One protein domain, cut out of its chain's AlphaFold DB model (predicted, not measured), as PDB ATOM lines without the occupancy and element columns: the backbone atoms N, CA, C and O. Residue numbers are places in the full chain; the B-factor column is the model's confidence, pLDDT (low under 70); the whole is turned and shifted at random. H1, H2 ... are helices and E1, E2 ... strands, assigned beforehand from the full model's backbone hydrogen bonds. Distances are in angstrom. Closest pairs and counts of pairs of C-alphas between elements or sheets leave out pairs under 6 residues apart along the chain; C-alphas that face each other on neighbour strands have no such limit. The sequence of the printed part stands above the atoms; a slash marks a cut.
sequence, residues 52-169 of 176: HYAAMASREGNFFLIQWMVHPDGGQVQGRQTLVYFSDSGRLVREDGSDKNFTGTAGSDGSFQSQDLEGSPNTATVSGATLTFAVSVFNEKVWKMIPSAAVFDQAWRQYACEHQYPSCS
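Overview. This is residues 52 to 169 of the 176 residues of an uncharacterized protein of Nonomuraea turkmeniaca (UniProt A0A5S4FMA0). The model is a small closed barrel of eight antiparallel strands, E1 to E8, with one helix, H1, packed on its outside over E2, and a very short helix, H2, that touches residues 157 to 161 of H1 and is not on the barrel. The long strands E1 to E3 and H1 run along the longest axis, while E5 to E8 cross it. The printed part has 118 residues, with eight named strands followed by two named helices; the class is mixed, helices and strands. The whole is compact, with a radius of gyration of the C-alphas of 14.8 A, and elongated, spanning 46 by 26 by 23 A.

Arrangement. E1, residues 52 to 59, and E2, residues 62 to 70, form a hairpin at 164 degrees, with N 53 and O 68 2.8 A apart, within hydrogen-bond range. E3, residues 76 to 86, is antiparallel to E2 at 167 degrees, with N 65 and O 82 at 2.9 A. E4, residues 100 to 106, lies on the other side of E3, beside residues 76 to 81, with N 79 and O 102 at 2.9 A. E5, residues 111 to 117, pairs with E4 through N 113 and O 105 at 2.8 A, and E6, residues 120 to 127, pairs with E5 through N 114 and O 122 at 2.9 A. E7, residues 130 to 137, bends by 104 degrees at residue 134; N 132 and O 125 of E6 are 2.9 A apart. E8, residues 140 to 145, is staggered: residues 140 to 144 pair with E7, N 143 and O 131 at 2.8 A, and residues 144 to 145 with E1, N 56 and O 144 at 2.8 A, closing the ring. E1 to E8 form a meander, each strand the antiparallel neighbour of the one before. H1, residues 149 to 162, is on the barrel, outside it and over E2, at a height over the sheet of 9.4 A; on the local plane it runs along E2 at 3 degrees. The closest C-alphas of H1 and E2 are those of Trp 156 and Phe 63, 6.5 A apart. H2, residues 166 to 169, is not on the barrel; H1 touches it with residues 157 to 161 alone, the closest C-alphas being those of Cys 161 and Cys 168, 4.7 A apart. In H1 every O i to N i+4 pair is within hydrogen-bond range; H2 is too short for such a pair.

Along the chain. E1 begins at C-alpha 52 (7.084, 30.045, 22.002) and is 24.4 A long. E2 measures 26.5 A, E3 33.8 A, E6 22.5 A and H1 20.2 A. H2 ends at C-alpha 169 (0.674, 20.856, 51.710).

Size, cuts and confidence. The C-alphas farthest apart are those of Gly 74 and Gln 164, 47.4 A. The printed part has no cut. The link from E3 to E4, residues 87 to 99, is long, and in it residues 92 to 93 pair antiparallel with residues 85 to 86 of E3; the other links are tight. The mean pLDDT of the printed part is 88.4, and residues 74, 95 to 98 and 169 are under 70.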
ATOM      1  N   HIS A  52       7.922  30.264  20.825       92.06
ATOM      2  CA  HIS A  52       7.084  30.045  22.002       92.06
ATOM      3  C   HIS A  52       7.208  31.191  23.000       92.06
ATOM      4  O   HIS A  52       8.299  31.691  23.269       92.06
ATOM      5  N   TYR A  53       6.080  31.547  23.597       93.38
ATOM      6  CA  TYR A  53       5.956  32.643  24.537       93.38
ATOM      7  C   TYR A  53       5.062  32.243  25.707       93.38
ATOM      8  O   TYR A  53       4.143  31.431  25.568       93.38
ATOM      9  N   ALA A  54       5.327  32.842  26.865       95.69
ATOM     10  CA  ALA A  54       4.470  32.742  28.031       95.69
ATOM     11  C   ALA A  54       4.447  34.074  28.785       95.69
ATOM     12  O   ALA A  54       5.479  34.730  28.940       95.69
ATOM     13  N   ALA A  55       3.277  34.456  29.280       96.69
ATOM     14  CA  ALA A  55       3.095  35.626  30.122       96.69
ATOM     15  C   ALA A  55       2.155  35.308  31.279       96.69
ATOM     16  O   ALA A  55       1.210  34.536  31.120       96.69
ATOM     17  N   MET A  56       2.400  35.928  32.429       96.50
ATOM     18  CA  MET A  56       1.533  35.830  33.594       96.50
ATOM     19  C   MET A  56       1.099  37.192  34.116       96.50
ATOM     20  O   MET A  56       1.838  38.177  34.048       96.50
ATOM     21  N   ALA A  57      -0.077  37.198  34.724       95.56
ATOM     22  CA  ALA A  57      -0.554  38.249  35.604       95.56
ATOM     23  C   ALA A  57      -1.080  37.607  36.889       95.56
ATOM     24  O   ALA A  57      -1.494  36.449  36.896       95.56
ATOM     25  N   SER A  58      -1.068  38.355  37.986       93.06
ATOM     26  CA  SER A  58      -1.661  37.902  39.240       93.06
ATOM     27  C   SER A  58      -2.335  39.054  39.962       93.06
ATOM     28  O   SER A  58      -1.750  40.133  40.066       93.06
ATOM     29  N   ARG A  59      -3.526  38.813  40.506       88.81
ATOM     30  CA  ARG A  59      -4.281  39.798  41.276       88.81
ATOM     31  C   ARG A  59      -5.124  39.116  42.343       88.81
ATOM     32  O   ARG A  59      -5.939  38.259  42.020       88.81
ATOM     33  N   GLU A  60      -4.957  39.536  43.597       86.06
ATOM     34  CA  GLU A  60      -5.823  39.128  44.720       86.06
ATOM     35  C   GLU A  60      -5.993  37.593  44.818       86.06
ATOM     36  O   GLU A  60      -7.090  37.082  45.003       86.06
ATOM     37  N   GLY A  61      -4.905  36.837  44.623       86.06
ATOM     38  CA  GLY A  61      -4.927  35.368  44.666       86.06
ATOM     39  C   GLY A  61      -5.435  34.671  43.401       86.06
ATOM     40  O   GLY A  61      -5.473  33.444  43.365       86.06
ATOM     41  N   ASN A  62      -5.765  35.426  42.354       90.44
ATOM     42  CA  ASN A  62      -5.977  34.912  41.007       90.44
ATOM     43  C   ASN A  62      -4.665  35.002  40.231       90.44
ATOM     44  O   ASN A  62      -3.998  36.037  40.246       90.44
ATOM     45  N   PHE A  63      -4.311  33.934  39.536       93.31
ATOM     46  CA  PHE A  63      -3.126  33.815  38.707       93.31
ATOM     47  C   PHE A  63      -3.569  33.434  37.305       93.31
ATOM     48  O   PHE A  63      -4.276  32.448  37.103       93.31
ATOM     49  N   PHE A  64      -3.111  34.203  36.331       93.56
ATOM     50  CA  PHE A  64      -3.423  34.015  34.928       93.56
ATOM     51  C   PHE A  64      -2.144  33.707  34.168       93.56
ATOM     52  O   PHE A  64      -1.108  34.331  34.406       93.56
ATOM     53  N   LEU A  65      -2.224  32.756  33.250       94.75
ATOM     54  CA  LEU A  65      -1.153  32.380  32.343       94.75
ATOM     55  C   LEU A  65      -1.698  32.396  30.925       94.75
ATOM     56  O   LEU A  65      -2.763  31.852  30.664       94.75
ATOM     57  N   ILE A  66      -0.936  32.967  30.004       94.38
ATOM     58  CA  ILE A  66      -1.140  32.798  28.570       94.38
ATOM     59  C   ILE A  66       0.146  32.208  28.016       94.38
ATOM     60  O   ILE A  66       1.225  32.759  28.223       94.38
ATOM     61  N   GLN A  67       0.027  31.085  27.318       94.19
ATOM     62  CA  GLN A  67       1.091  30.486  26.524       94.19
ATOM     63  C   GLN A  67       0.684  30.552  25.063       94.19
ATOM     64  O   GLN A  67      -0.449  30.218  24.733       94.19
ATOM     65  N   TRP A  68       1.584  30.954  24.179       93.56
ATOM     66  CA  TRP A  68       1.295  30.946  22.752       93.56
ATOM     67  C   TRP A  68       2.526  30.621  21.935       93.56
ATOM     68  O   TRP A  68       3.662  30.774  22.383       93.56
ATOM     69  N   MET A  69       2.275  30.154  20.723       93.38
ATOM     70  CA  MET A  69       3.282  29.941  19.711       93.38
ATOM     71  C   MET A  69       2.936  30.721  18.450       93.38
ATOM     72  O   MET A  69       1.774  30.783  18.051       93.38
ATOM     73  N   VAL A  70       3.958  31.308  17.835       91.69
ATOM     74  CA  VAL A  70       3.875  31.988  16.541       91.69
ATOM     75  C   VAL A  70       4.525  31.086  15.502       91.69
ATOM     76  O   VAL A  70       5.716  30.779  15.600       91.69
ATOM     77  N   HIS A  71       3.745  30.643  14.522       89.25
ATOM     78  CA  HIS A  71       4.242  29.851  13.406       89.25
ATOM     79  C   HIS A  71       4.924  30.751  12.362       89.25
ATOM     80  O   HIS A  71       4.407  31.829  12.058       89.25
ATOM     81  N   PRO A  72       6.055  30.308  11.781       79.69
ATOM     82  CA  PRO A  72       6.754  31.056  10.732       79.69
ATOM     83  C   PRO A  72       5.913  31.168   9.449       79.69
ATOM     84  O   PRO A  72       5.953  32.187   8.761       79.69
ATOM     85  N   ASP A  73       5.083  30.158   9.174       74.44
ATOM     86  CA  ASP A  73       4.240  30.079   7.984       74.44
ATOM     87  C   ASP A  73       3.002  30.974   8.139       74.44
ATOM     88  O   ASP A  73       1.951  30.565   8.635       74.44
ATOM     89  N   GLY A  74       3.136  32.241   7.742       69.19
ATOM     90  CA  GLY A  74       2.024  33.197   7.700       69.19
ATOM     91  C   GLY A  74       1.655  33.823   9.047       69.19
ATOM     92  O   GLY A  74       0.618  34.475   9.145       69.19
ATOM     93  N   GLY A  75       2.489  33.647  10.079       83.69
ATOM     94  CA  GLY A  75       2.301  34.296  11.376       83.69
ATOM     95  C   GLY A  75       1.103  33.763  12.159       83.69
ATOM     96  O   GLY A  75       0.559  34.482  12.993       83.69
ATOM     97  N   GLN A  76       0.647  32.535  11.901       92.44
ATOM     98  CA  GLN A  76      -0.460  31.958  12.662       92.44
ATOM     99  C   GLN A  76      -0.082  31.833  14.142       92.44
ATOM    100  O   GLN A  76       0.998  31.347  14.481       92.44
ATOM    101  N   VAL A  77      -0.992  32.239  15.023       93.62
ATOM    102  CA  VAL A  77      -0.847  32.098  16.471       93.62
ATOM    103  C   VAL A  77      -1.776  31.009  16.973       93.62
ATOM    104  O   VAL A  77      -2.958  30.972  16.630       93.62
ATOM    105  N   GLN A  78      -1.232  30.140  17.816       93.00
ATOM    106  CA  GLN A  78      -1.996  29.197  18.621       93.00
ATOM    107  C   GLN A  78      -1.596  29.391  20.070       93.00
ATOM    108  O   GLN A  78      -0.409  29.479  20.381       93.00
ATOM    109  N   GLY A  79      -2.568  29.467  20.964       93.38
ATOM    110  CA  GLY A  79      -2.279  29.660  22.367       93.38
ATOM    111  C   GLY A  79      -3.303  29.036  23.283       93.38
ATOM    112  O   GLY A  79      -4.314  28.482  22.859       93.38
ATOM    113  N   ARG A  80      -2.983  29.114  24.566       93.00
ATOM    114  CA  ARG A  80      -3.748  28.581  25.676       93.00
ATOM    115  C   ARG A  80      -3.696  29.576  26.818       93.00
ATOM    116  O   ARG A  80      -2.614  30.038  27.183       93.00
ATOM    117  N   GLN A  81      -4.851  29.888  27.379       92.00
ATOM    118  CA  GLN A  81      -4.973  30.646  28.615       92.00
ATOM    119  C   GLN A  81      -5.357  29.714  29.761       92.00
ATOM    120  O   GLN A  81      -6.207  28.849  29.582       92.00
ATOM    121  N   THR A  82      -4.758  29.917  30.927       92.00
ATOM    122  CA  THR A  82      -4.998  29.156  32.155       92.00
ATOM    123  C   THR A  82      -5.289  30.139  33.283       92.00
ATOM    124  O   THR A  82      -4.572  31.127  33.454       92.00
ATOM    125  N   LEU A  83      -6.318  29.849  34.076       91.44
ATOM    126  CA  LEU A  83      -6.672  30.590  35.283       91.44
ATOM    127  C   LEU A  83      -6.556  29.674  36.498       91.44
ATOM    128  O   LEU A  83      -7.050  28.550  36.497       91.44
ATOM    129  N   VAL A  84      -5.910  30.186  37.535       91.12
ATOM    130  CA  VAL A  84      -5.785  29.560  38.846       91.12
ATOM    131  C   VAL A  84      -6.270  30.537  39.890       91.12
ATOM    132  O   VAL A  84      -5.790  31.664  39.951       91.12
ATOM    133  N   TYR A  85      -7.181  30.106  40.745       90.25
ATOM    134  CA  TYR A  85      -7.617  30.907  41.880       90.25
ATOM    135  C   TYR A  85      -7.836  30.018  43.095       90.25
ATOM    136  O   TYR A  85      -7.784  28.791  43.008       90.25
ATOM    137  N   PHE A  86      -8.054  30.638  44.245       88.56
ATOM    138  CA  PHE A  86      -8.387  29.933  45.474       88.56
ATOM    139  C   PHE A  86      -9.831  30.244  45.842       88.56
ATOM    140  O   PHE A  86     -10.266  31.389  45.734       88.56
ATOM    141  N   SER A  87     -10.584  29.228  46.259       86.69
ATOM    142  CA  SER A  87     -11.908  29.425  46.848       86.69
ATOM    143  C   SER A  87     -11.803  30.178  48.178       86.69
ATOM    144  O   SER A  87     -10.734  30.237  48.787       86.69
ATOM    145  N   ASP A  88     -12.939  30.631  48.711       85.44
ATOM    146  CA  ASP A  88     -13.017  31.237  50.053       85.44
ATOM    147  C   ASP A  88     -12.481  30.317  51.168       85.44
ATOM    148  O   ASP A  88     -12.071  30.772  52.231       85.44
ATOM    149  N   SER A  89     -12.467  29.001  50.928       84.69
ATOM    150  CA  SER A  89     -11.907  27.992  51.834       84.69
ATOM    151  C   SER A  89     -10.408  27.728  51.632       84.69
ATOM    152  O   SER A  89      -9.872  26.783  52.213       84.69
ATOM    153  N   GLY A  90      -9.730  28.516  50.792       83.88
ATOM    154  CA  GLY A  90      -8.316  28.351  50.453       83.88
ATOM    155  C   GLY A  90      -8.027  27.110  49.606       83.88
ATOM    156  O   GLY A  90      -6.874  26.707  49.468       83.88
ATOM    157  N   ARG A  91      -9.050  26.451  49.049       86.06
ATOM    158  CA  ARG A  91      -8.832  25.320  48.143       86.06
ATOM    159  C   ARG A  91      -8.445  25.852  46.776       86.06
ATOM    160  O   ARG A  91      -9.067  26.786  46.278       86.06
ATOM    161  N   LEU A  92      -7.429  25.240  46.178       85.56
ATOM    162  CA  LEU A  92      -7.048  25.528  44.806       85.56
ATOM    163  C   LEU A  92      -8.223  25.188  43.888       85.56
ATOM    164  O   LEU A  92      -8.668  24.044  43.854       85.56
ATOM    165  N   VAL A  93      -8.698  26.177  43.143       85.31
ATOM    166  CA  VAL A  93      -9.597  25.973  42.017       85.31
ATOM    167  C   VAL A  93      -8.756  26.109  40.760       85.31
ATOM    168  O   VAL A  93      -8.462  27.193  40.254       85.31
ATOM    169  N   ARG A  94      -8.288  24.944  40.336       74.19
ATOM    170  CA  ARG A  94      -7.553  24.696  39.105       74.19
ATOM    171  C   ARG A  94      -7.849  23.254  38.738       74.19
ATOM    172  O   ARG A  94      -7.035  22.374  38.986       74.19
ATOM    173  N   GLU A  95      -9.047  22.987  38.254       51.53
ATOM    174  CA  GLU A  95      -9.428  21.627  37.887       51.53
ATOM    175  C   GLU A  95      -9.890  21.622  36.435       51.53
ATOM    176  O   GLU A  95     -10.719  22.439  36.039       51.53
ATOM    177  N   ASP A  96      -9.228  20.762  35.661       42.62
ATOM    178  CA  ASP A  96      -9.450  20.351  34.275       42.62
ATOM    179  C   ASP A  96     -10.469  21.153  33.445       42.62
ATOM    180  O   ASP A  96     -11.680  21.112  33.655       42.62
ATOM    181  N   GLY A  97      -9.966  21.817  32.399       49.09
ATOM    182  CA  GLY A  97     -10.793  22.487  31.386       49.09
ATOM    183  C   GLY A  97     -10.967  23.998  31.564       49.09
ATOM    184  O   GLY A  97     -11.610  24.632  30.730       49.09
ATOM    185  N   SER A  98     -10.350  24.610  32.585       61.22
ATOM    186  CA  SER A  98     -10.162  26.075  32.641       61.22
ATOM    187  C   SER A  98      -9.197  26.587  31.569       61.22
ATOM    188  O   SER A  98      -9.156  27.783  31.281       61.22
ATOM    189  N   ASP A  99      -8.419  25.671  30.993       81.38
ATOM    190  CA  ASP A  99      -7.566  25.934  29.853       81.38
ATOM    191  C   ASP A  99      -8.432  26.206  28.625       81.38
ATOM    192  O   ASP A  99      -9.072  25.301  28.087       81.38
ATOM    193  N   LYS A 100      -8.450  27.456  28.164       88.44
ATOM    194  CA  LYS A 100      -9.091  27.798  26.892       88.44
ATOM    195  C   LYS A 100      -8.023  28.001  25.842       88.44
ATOM    196  O   LYS A 100      -7.088  28.775  26.041       88.44
ATOM    197  N   ASN A 101      -8.168  27.305  24.726       92.56
ATOM    198  CA  ASN A 101      -7.338  27.577  23.568       92.56
ATOM    199  C   ASN A 101      -7.809  28.869  22.906       92.56
ATOM    200  O   ASN A 101      -8.987  29.210  22.984       92.56
ATOM    201  N   PHE A 102      -6.882  29.557  22.259       92.56
ATOM    202  CA  PHE A 102      -7.183  30.668  21.379       92.56
ATOM    203  C   PHE A 102      -6.331  30.573  20.120       92.56
ATOM    204  O   PHE A 102      -5.258  29.962  20.102       92.56
ATOM    205  N   THR A 103      -6.808  31.204  19.059       95.06
ATOM    206  CA  THR A 103      -6.072  31.338  17.802       95.06
ATOM    207  C   THR A 103      -5.882  32.800  17.451       95.06
ATOM    208  O   THR A 103      -6.517  33.691  18.021       95.06
ATOM    209  N   GLY A 104      -4.974  33.070  16.524       94.38
ATOM    210  CA  GLY A 104      -4.688  34.434  16.137       94.38
ATOM    211  C   GLY A 104      -3.726  34.569  14.976       94.38
ATOM    212  O   GLY A 104      -3.371  33.596  14.309       94.38
ATOM    213  N   THR A 105      -3.288  35.801  14.771       94.00
ATOM    214  CA  THR A 105      -2.282  36.177  13.779       94.00
ATOM    215  C   THR A 105      -1.259  37.113  14.407       94.00
ATOM    216  O   THR A 105      -1.599  37.975  15.214       94.00
ATOM    217  N   ALA A 106       0.006  36.942  14.054       91.19
ATOM    218  CA  ALA A 106       1.091  37.826  14.439       91.19
ATOM    219  C   ALA A 106       1.202  38.985  13.439       91.19
ATOM    220  O   ALA A 106       1.129  38.789  12.223       91.19
ATOM    221  N   GLY A 107       1.376  40.193  13.963       85.31
ATOM    222  CA  GLY A 107       1.720  41.388  13.208       85.31
ATOM    223  C   GLY A 107       3.227  41.494  12.979       85.31
ATOM    224  O   GLY A 107       4.039  40.944  13.723       85.31
ATOM    225  N   SER A 108       3.617  42.244  11.950       79.12
ATOM    226  CA  SER A 108       5.027  42.504  11.622       79.12
ATOM    227  C   SER A 108       5.751  43.395  12.641       79.12
ATOM    228  O   SER A 108       6.974  43.500  12.608       79.12
ATOM    229  N   ASP A 109       5.010  44.030  13.548       77.94
ATOM    230  CA  ASP A 109       5.479  44.928  14.605       77.94
ATOM    231  C   ASP A 109       5.662  44.230  15.967       77.94
ATOM    232  O   ASP A 109       5.907  44.894  16.974       77.94
ATOM    233  N   GLY A 110       5.536  42.899  16.021       76.12
ATOM    234  CA  GLY A 110       5.589  42.141  17.275       76.12
ATOM    235  C   GLY A 110       4.281  42.173  18.073       76.12
ATOM    236  O   GLY A 110       4.253  41.756  19.236       76.12
ATOM    237  N   SER A 111       3.193  42.658  17.465       86.75
ATOM    238  CA  SER A 111       1.844  42.438  17.977       86.75
ATOM    239  C   SER A 111       1.323  41.046  17.617       86.75
ATOM    240  O   SER A 111       1.809  40.392  16.695       86.75
ATOM    241  N   PHE A 112       0.302  40.580  18.329       90.75
ATOM    242  CA  PHE A 112      -0.571  39.526  17.839       90.75
ATOM    243  C   PHE A 112      -2.030  39.856  18.129       90.75
ATOM    244  O   PHE A 112      -2.362  40.516  19.116       90.75
ATOM    245  N   GLN A 113      -2.902  39.379  17.252       92.06
ATOM    246  CA  GLN A 113      -4.345  39.499  17.360       92.06
ATOM    247  C   GLN A 113      -4.917  38.130  17.688       92.06
ATOM    248  O   GLN A 113      -4.847  37.223  16.864       92.06
ATOM    249  N   SER A 114      -5.473  37.970  18.885       93.25
ATOM    250  CA  SER A 114      -6.243  36.780  19.241       93.25
ATOM    251  C   SER A 114      -7.691  36.946  18.795       93.25
ATOM    252  O   SER A 114      -8.246  38.038  18.914       93.25
ATOM    253  N   GLN A 115      -8.331  35.871  18.351       92.50
ATOM    254  CA  GLN A 115      -9.734  35.892  17.922       92.50
ATOM    255  C   GLN A 115     -10.709  35.622  19.077       92.50
ATOM    256  O   GLN A 115     -11.840  36.099  19.056       92.50
ATOM    257  N   ASP A 116     -10.264  34.872  20.082       90.00
ATOM    258  CA  ASP A 116     -11.120  34.233  21.082       90.00
ATOM    259  C   ASP A 116     -10.488  34.166  22.485       90.00
ATOM    260  O   ASP A 116     -10.915  33.382  23.335       90.00
ATOM    261  N   LEU A 117      -9.509  35.031  22.773       90.25
ATOM    262  CA  LEU A 117      -8.950  35.174  24.119       90.25
ATOM    263  C   LEU A 117     -10.025  35.721  25.070       90.25
ATOM    264  O   LEU A 117     -10.671  36.729  24.783       90.25
ATOM    265  N   GLU A 118     -10.266  35.030  26.185       86.69
ATOM    266  CA  GLU A 118     -11.432  35.284  27.046       86.69
ATOM    267  C   GLU A 118     -12.785  35.287  26.299       86.69
ATOM    268  O   GLU A 118     -13.759  35.898  26.735       86.69
ATOM    269  N   GLY A 119     -12.877  34.579  25.167       86.69
ATOM    270  CA  GLY A 119     -14.080  34.534  24.333       86.69
ATOM    271  C   GLY A 119     -14.308  35.787  23.482       86.69
ATOM    272  O   GLY A 119     -15.414  35.977  22.976       86.69
ATOM    273  N   SER A 120     -13.295  36.643  23.316       88.94
ATOM    274  CA  SER A 120     -13.392  37.864  22.511       88.94
ATOM    275  C   SER A 120     -12.107  38.171  21.727       88.94
ATOM    276  O   SER A 120     -11.017  37.764  22.138       88.94
ATOM    277  N   PRO A 121     -12.193  38.920  20.611       93.38
ATOM    278  CA  PRO A 121     -11.005  39.398  19.925       93.38
ATOM    279  C   PRO A 121     -10.191  40.351  20.800       93.38
ATOM    280  O   PRO A 121     -10.742  41.233  21.463       93.38
ATOM    281  N   ASN A 122      -8.870  40.217  20.760       94.44
ATOM    282  CA  ASN A 122      -7.960  41.095  21.485       94.44
ATOM    283  C   ASN A 122      -6.668  41.308  20.696       94.44
ATOM    284  O   ASN A 122      -6.324  40.532  19.808       94.44
ATOM    285  N   THR A 123      -5.948  42.375  21.009       94.12
ATOM    286  CA  THR A 123      -4.638  42.667  20.430       94.12
ATOM    287  C   THR A 123      -3.657  42.887  21.559       94.12
ATOM    288  O   THR A 123      -3.943  43.643  22.489       94.12
ATOM    289  N   ALA A 124      -2.501  42.247  21.461       94.50
ATOM    290  CA  ALA A 124      -1.435  42.390  22.429       94.50
ATOM    291  C   ALA A 124      -0.103  42.660  21.738       94.50
ATOM    292  O   ALA A 124       0.117  42.221  20.613       94.50
ATOM    293  N   THR A 125       0.793  43.355  22.425       94.25
ATOM    294  CA  THR A 125       2.139  43.658  21.935       94.25
ATOM    295  C   THR A 125       3.167  43.175  22.940       94.25
ATOM    296  O   THR A 125       3.054  43.458  24.138       94.25
ATOM    297  N   VAL A 126       4.177  42.457  22.451       91.62
ATOM    298  CA  VAL A 126       5.337  42.062  23.253       91.62
ATOM    299  C   VAL A 126       6.398  43.153  23.155       91.62
ATOM    300  O   VAL A 126       6.818  43.530  22.065       91.62
ATOM    301  N   SER A 127       6.857  43.652  24.301       89.56
ATOM    302  CA  SER A 127       7.974  44.593  24.389       89.56
ATOM    303  C   SER A 127       8.875  44.213  25.559       89.56
ATOM    304  O   SER A 127       8.498  44.336  26.726       89.56
ATOM    305  N   GLY A 128      10.066  43.697  25.250       89.31
ATOM    306  CA  GLY A 128      11.007  43.209  26.257       89.31
ATOM    307  C   GLY A 128      10.390  42.125  27.149       89.31
ATOM    308  O   GLY A 128       9.967  41.076  26.668       89.31
ATOM    309  N   ALA A 129      10.338  42.385  28.457       93.69
ATOM    310  CA  ALA A 129       9.789  41.469  29.459       93.69
ATOM    311  C   ALA A 129       8.280  41.664  29.721       93.69
ATOM    312  O   ALA A 129       7.754  41.158  30.716       93.69
ATOM    313  N   THR A 130       7.577  42.393  28.853       94.88
ATOM    314  CA  THR A 130       6.182  42.783  29.062       94.88
ATOM    315  C   THR A 130       5.304  42.422  27.868       94.88
ATOM    316  O   THR A 130       5.659  42.673  26.718       94.88
ATOM    317  N   LEU A 131       4.124  41.881  28.161       94.88
ATOM    318  CA  LEU A 131       3.010  41.736  27.230       94.88
ATOM    319  C   LEU A 131       1.946  42.779  27.590       94.88
ATOM    320  O   LEU A 131       1.503  42.827  28.734       94.88
ATOM    321  N   THR A 132       1.539  43.616  26.639       96.12
ATOM    322  CA  THR A 132       0.516  44.651  26.870       96.12
ATOM    323  C   THR A 132      -0.685  44.430  25.969       96.12
ATOM    324  O   THR A 132      -0.530  44.409  24.752       96.12
ATOM    325  N   PHE A 133      -1.876  44.318  26.554       95.56
ATOM    326  CA  PHE A 133      -3.137  44.218  25.823       95.56
ATOM    327  C   PHE A 133      -3.743  45.597  25.532       95.56
ATOM    328  O   PHE A 133      -3.698  46.508  26.364       95.56
ATOM    329  N   ALA A 134      -4.371  45.747  24.363       94.31
ATOM    330  CA  ALA A 134      -5.084  46.967  23.978       94.31
ATOM    331  C   ALA A 134      -6.245  47.272  24.947       94.31
ATOM    332  O   ALA A 134      -6.444  48.414  25.392       94.31
ATOM    333  N   VAL A 135      -6.972  46.225  25.341       91.69
ATOM    334  CA  VAL A 135      -8.022  46.255  26.368       91.69
ATOM    335  C   VAL A 135      -7.680  45.273  27.482       91.69
ATOM    336  O   VAL A 135      -6.958  44.312  27.251       91.69
ATOM    337  N   SER A 136      -8.172  45.518  28.695       90.69
ATOM    338  CA  SER A 136      -7.861  44.651  29.834       90.69
ATOM    339  C   SER A 136      -8.335  43.221  29.582       90.69
ATOM    340  O   SER A 136      -9.487  43.008  29.210       90.69
ATOM    341  N   VAL A 137      -7.458  42.257  29.842       88.12
ATOM    342  CA  VAL A 137      -7.763  40.823  29.846       88.12
ATOM    343  C   VAL A 137      -7.629  40.359  31.286       88.12
ATOM    344  O   VAL A 137      -6.656  40.702  31.954       88.12
ATOM    345  N   PHE A 138      -8.636  39.657  31.807       86.00
ATOM    346  CA  PHE A 138      -8.705  39.319  33.233       86.00
ATOM    347  C   PHE A 138      -8.509  40.535  34.164       86.00
ATOM    348  O   PHE A 138      -7.854  40.462  35.200       86.00
ATOM    349  N   ASN A 139      -9.084  41.681  33.782       87.88
ATOM    350  CA  ASN A 139      -8.957  42.964  34.486       87.88
ATOM    351  C   ASN A 139      -7.532  43.541  34.563       87.88
ATOM    352  O   ASN A 139      -7.322  44.498  35.307       87.88
ATOM    353  N   GLU A 140      -6.587  43.026  33.774       91.50
ATOM    354  CA  GLU A 140      -5.205  43.498  33.725       91.50
ATOM    355  C   GLU A 140      -4.776  43.787  32.281       91.50
ATOM    356  O   GLU A 140      -5.073  43.025  31.358       91.50
ATOM    357  N   LYS A 141      -4.079  44.905  32.060       94.69
ATOM    358  CA  LYS A 141      -3.554  45.245  30.727       94.69
ATOM    359  C   LYS A 141      -2.119  44.799  30.548       94.69
ATOM    360  O   LYS A 141      -1.731  44.479  29.428       94.69
ATOM    361  N   VAL A 142      -1.335  44.811  31.621       96.12
ATOM    362  CA  VAL A 142       0.116  44.650  31.554       96.12
ATOM    363  C   VAL A 142       0.514  43.362  32.251       96.12
ATOM    364  O   VAL A 142       0.314  43.182  33.447       96.12
ATOM    365  N   TRP A 143       1.081  42.451  31.475       96.75
ATOM    366  CA  TRP A 143       1.430  41.108  31.901       96.75
ATOM    367  C   TRP A 143       2.939  40.920  31.830       96.75
ATOM    368  O   TRP A 143       3.626  41.476  30.967       96.75
ATOM    369  N   LYS A 144       3.474  40.119  32.746       97.38
ATOM    370  CA  LYS A 144       4.902  39.822  32.821       97.38
ATOM    371  C   LYS A 144       5.226  38.625  31.937       97.38
ATOM    372  O   LYS A 144       4.667  37.552  32.145       97.38
ATOM    373  N   MET A 145       6.172  38.778  31.015       97.25
ATOM    374  CA  MET A 145       6.734  37.644  30.283       97.25
ATOM    375  C   MET A 145       7.475  36.724  31.252       97.25
ATOM    376  O   MET A 145       8.244  37.182  32.101       97.25
ATOM    377  N   ILE A 146       7.250  35.421  31.121       96.31
ATOM    378  CA  ILE A 146       7.903  34.400  31.938       96.31
ATOM    379  C   ILE A 146       8.571  33.352  31.057       96.31
ATOM    380  O   ILE A 146       8.102  33.085  29.952       96.31
ATOM    381  N   PRO A 147       9.659  32.728  31.536       92.25
ATOM    382  CA  PRO A 147      10.413  31.777  30.728       92.25
ATOM    383  C   PRO A 147       9.669  30.452  30.513       92.25
ATOM    384  O   PRO A 147       9.963  29.739  29.559       92.25
ATOM    385  N   SER A 148       8.727  30.086  31.391       89.69
ATOM    386  CA  SER A 148       7.967  28.839  31.275       89.69
ATOM    387  C   SER A 148       6.739  28.814  32.188       89.69
ATOM    388  O   SER A 148       6.644  29.583  33.146       89.69
ATOM    389  N   ALA A 149       5.834  27.862  31.946       89.62
ATOM    390  CA  ALA A 149       4.707  27.578  32.838       89.62
ATOM    391  C   ALA A 149       5.144  27.152  34.254       89.62
ATOM    392  O   ALA A 149       4.400  27.363  35.203       89.62
ATOM    393  N   ALA A 150       6.365  26.634  34.434       90.25
ATOM    394  CA  ALA A 150       6.865  26.270  35.759       90.25
ATOM    395  C   ALA A 150       7.015  27.494  36.682       90.25
ATOM    396  O   ALA A 150       6.772  27.391  37.880       90.25
ATOM    397  N   VAL A 151       7.356  28.667  36.130       93.69
ATOM    398  CA  VAL A 151       7.411  29.923  36.902       93.69
ATOM    399  C   VAL A 151       6.019  30.348  37.358       93.69
ATOM    400  O   VAL A 151       5.845  30.783  38.494       93.69
ATOM    401  N   PHE A 152       5.017  30.180  36.496       92.94
ATOM    402  CA  PHE A 152       3.621  30.370  36.877       92.94
ATOM    403  C   PHE A 152       3.214  29.391  37.982       92.94
ATOM    404  O   PHE A 152       2.604  29.802  38.970       92.94
ATOM    405  N   ASP A 153       3.608  28.120  37.857       90.56
ATOM    406  CA  ASP A 153       3.256  27.102  38.839       90.56
ATOM    407  C   ASP A 153       3.888  27.336  40.208       90.56
ATOM    408  O   ASP A 153       3.241  27.175  41.243       90.56
ATOM    409  N   GLN A 154       5.137  27.788  40.217       91.62
ATOM    410  CA  GLN A 154       5.815  28.210  41.430       91.62
ATOM    411  C   GLN A 154       5.109  29.405  42.085       91.62
ATOM    412  O   GLN A 154       4.954  29.420  43.305       91.62
ATOM    413  N   ALA A 155       4.658  30.384  41.294       92.75
ATOM    414  CA  ALA A 155       4.068  31.613  41.817       92.75
ATOM    415  C   ALA A 155       2.772  31.366  42.608       92.75
ATOM    416  O   ALA A 155       2.653  31.835  43.741       92.75
ATOM    417  N   TRP A 156       1.819  30.599  42.065       91.38
ATOM    418  CA  TRP A 156       0.573  30.330  42.798       91.38
ATOM    419  C   TRP A 156       0.794  29.391  43.993       91.38
ATOM    420  O   TRP A 156       0.130  29.542  45.019       91.38
ATOM    421  N   ARG A 157       1.748  28.448  43.914       90.62
ATOM    422  CA  ARG A 157       2.101  27.574  45.049       90.62
ATOM    423  C   ARG A 157       2.721  28.365  46.192       90.62
ATOM    424  O   ARG A 157       2.349  28.162  47.344       90.62
ATOM    425  N   GLN A 158       3.626  29.290  45.875       91.75
ATOM    426  CA  GLN A 158       4.207  30.190  46.864       91.75
ATOM    427  C   GLN A 158       3.111  31.012  47.553       91.75
ATOM    428  O   GLN A 158       3.061  31.042  48.781       91.75
ATOM    429  N   TYR A 159       2.183  31.584  46.782       91.56
ATOM    430  CA  TYR A 159       1.049  32.325  47.334       91.56
ATOM    431  C   TYR A 159       0.191  31.473  48.276       91.56
ATOM    432  O   TYR A 159      -0.146  31.921  49.373       91.56
ATOM    433  N   ALA A 160      -0.122  30.232  47.888       90.50
ATOM    434  CA  ALA A 160      -0.849  29.301  48.745       90.50
ATOM    435  C   ALA A 160      -0.130  29.062  50.081       90.50
ATOM    436  O   ALA A 160      -0.770  29.036  51.130       90.50
ATOM    437  N   CYS A 161       1.193  28.900  50.054       90.25
ATOM    438  CA  CYS A 161       1.989  28.686  51.258       90.25
ATOM    439  C   CYS A 161       2.063  29.915  52.161       90.25
ATOM    440  O   CYS A 161       1.913  29.784  53.375       90.25
ATOM    441  N   GLU A 162       2.231  31.106  51.587       91.50
ATOM    442  CA  GLU A 162       2.219  32.369  52.334       91.50
ATOM    443  C   GLU A 162       0.881  32.597  53.053       91.50
ATOM    444  O   GLU A 162       0.861  33.087  54.180       91.50
ATOM    445  N   HIS A 163      -0.226  32.163  52.442       89.50
ATOM    446  CA  HIS A 163      -1.575  32.278  53.004       89.50
ATOM    447  C   HIS A 163      -2.012  31.050  53.818       89.50
ATOM    448  O   HIS A 163      -3.163  30.977  54.244       89.50
ATOM    449  N   GLN A 164      -1.105  30.093  54.055       88.75
ATOM    450  CA  GLN A 164      -1.366  28.868  54.826       88.75
ATOM    451  C   GLN A 164      -2.559  28.059  54.291       88.75
ATOM    452  O   GLN A 164      -3.276  27.389  55.035       88.75
ATOM    453  N   TYR A 165      -2.778  28.117  52.979       88.38
ATOM    454  CA  TYR A 165      -3.847  27.384  52.328       88.38
ATOM    455  C   TYR A 165      -3.555  25.880  52.309       88.38
ATOM    456  O   TYR A 165      -2.396  25.477  52.152       88.38
ATOM    457  N   PRO A 166      -4.592  25.022  52.398       79.06
ATOM    458  CA  PRO A 166      -4.427  23.569  52.356       79.06
ATOM    459  C   PRO A 166      -3.609  23.079  51.154       79.06
ATOM    460  O   PRO A 166      -2.844  22.123  51.272       79.06
ATOM    461  N   SER A 167      -3.718  23.777  50.019       71.75
ATOM    462  CA  SER A 167      -2.998  23.494  48.774       71.75
ATOM    463  C   SER A 167      -1.475  23.645  48.860       71.75
ATOM    464  O   SER A 167      -0.784  23.106  48.004       71.75
ATOM    465  N   CYS A 168      -0.931  24.325  49.878       74.69
ATOM    466  CA  CYS A 168       0.517  24.357  50.123       74.69
ATOM    467  C   CYS A 168       1.077  22.967  50.477       74.69
ATOM    468  O   CYS A 168       2.221  22.644  50.167       74.69
ATOM    469  N   SER A 169       0.256  22.134  51.120       60.84
ATOM    470  CA  SER A 169       0.674  20.856  51.710       60.84
ATOM    471  C   SER A 169       0.547  19.668  50.760       60.84
ATOM    472  O   SER A 169       0.858  18.553  51.167       60.84
TER     473      SER A 169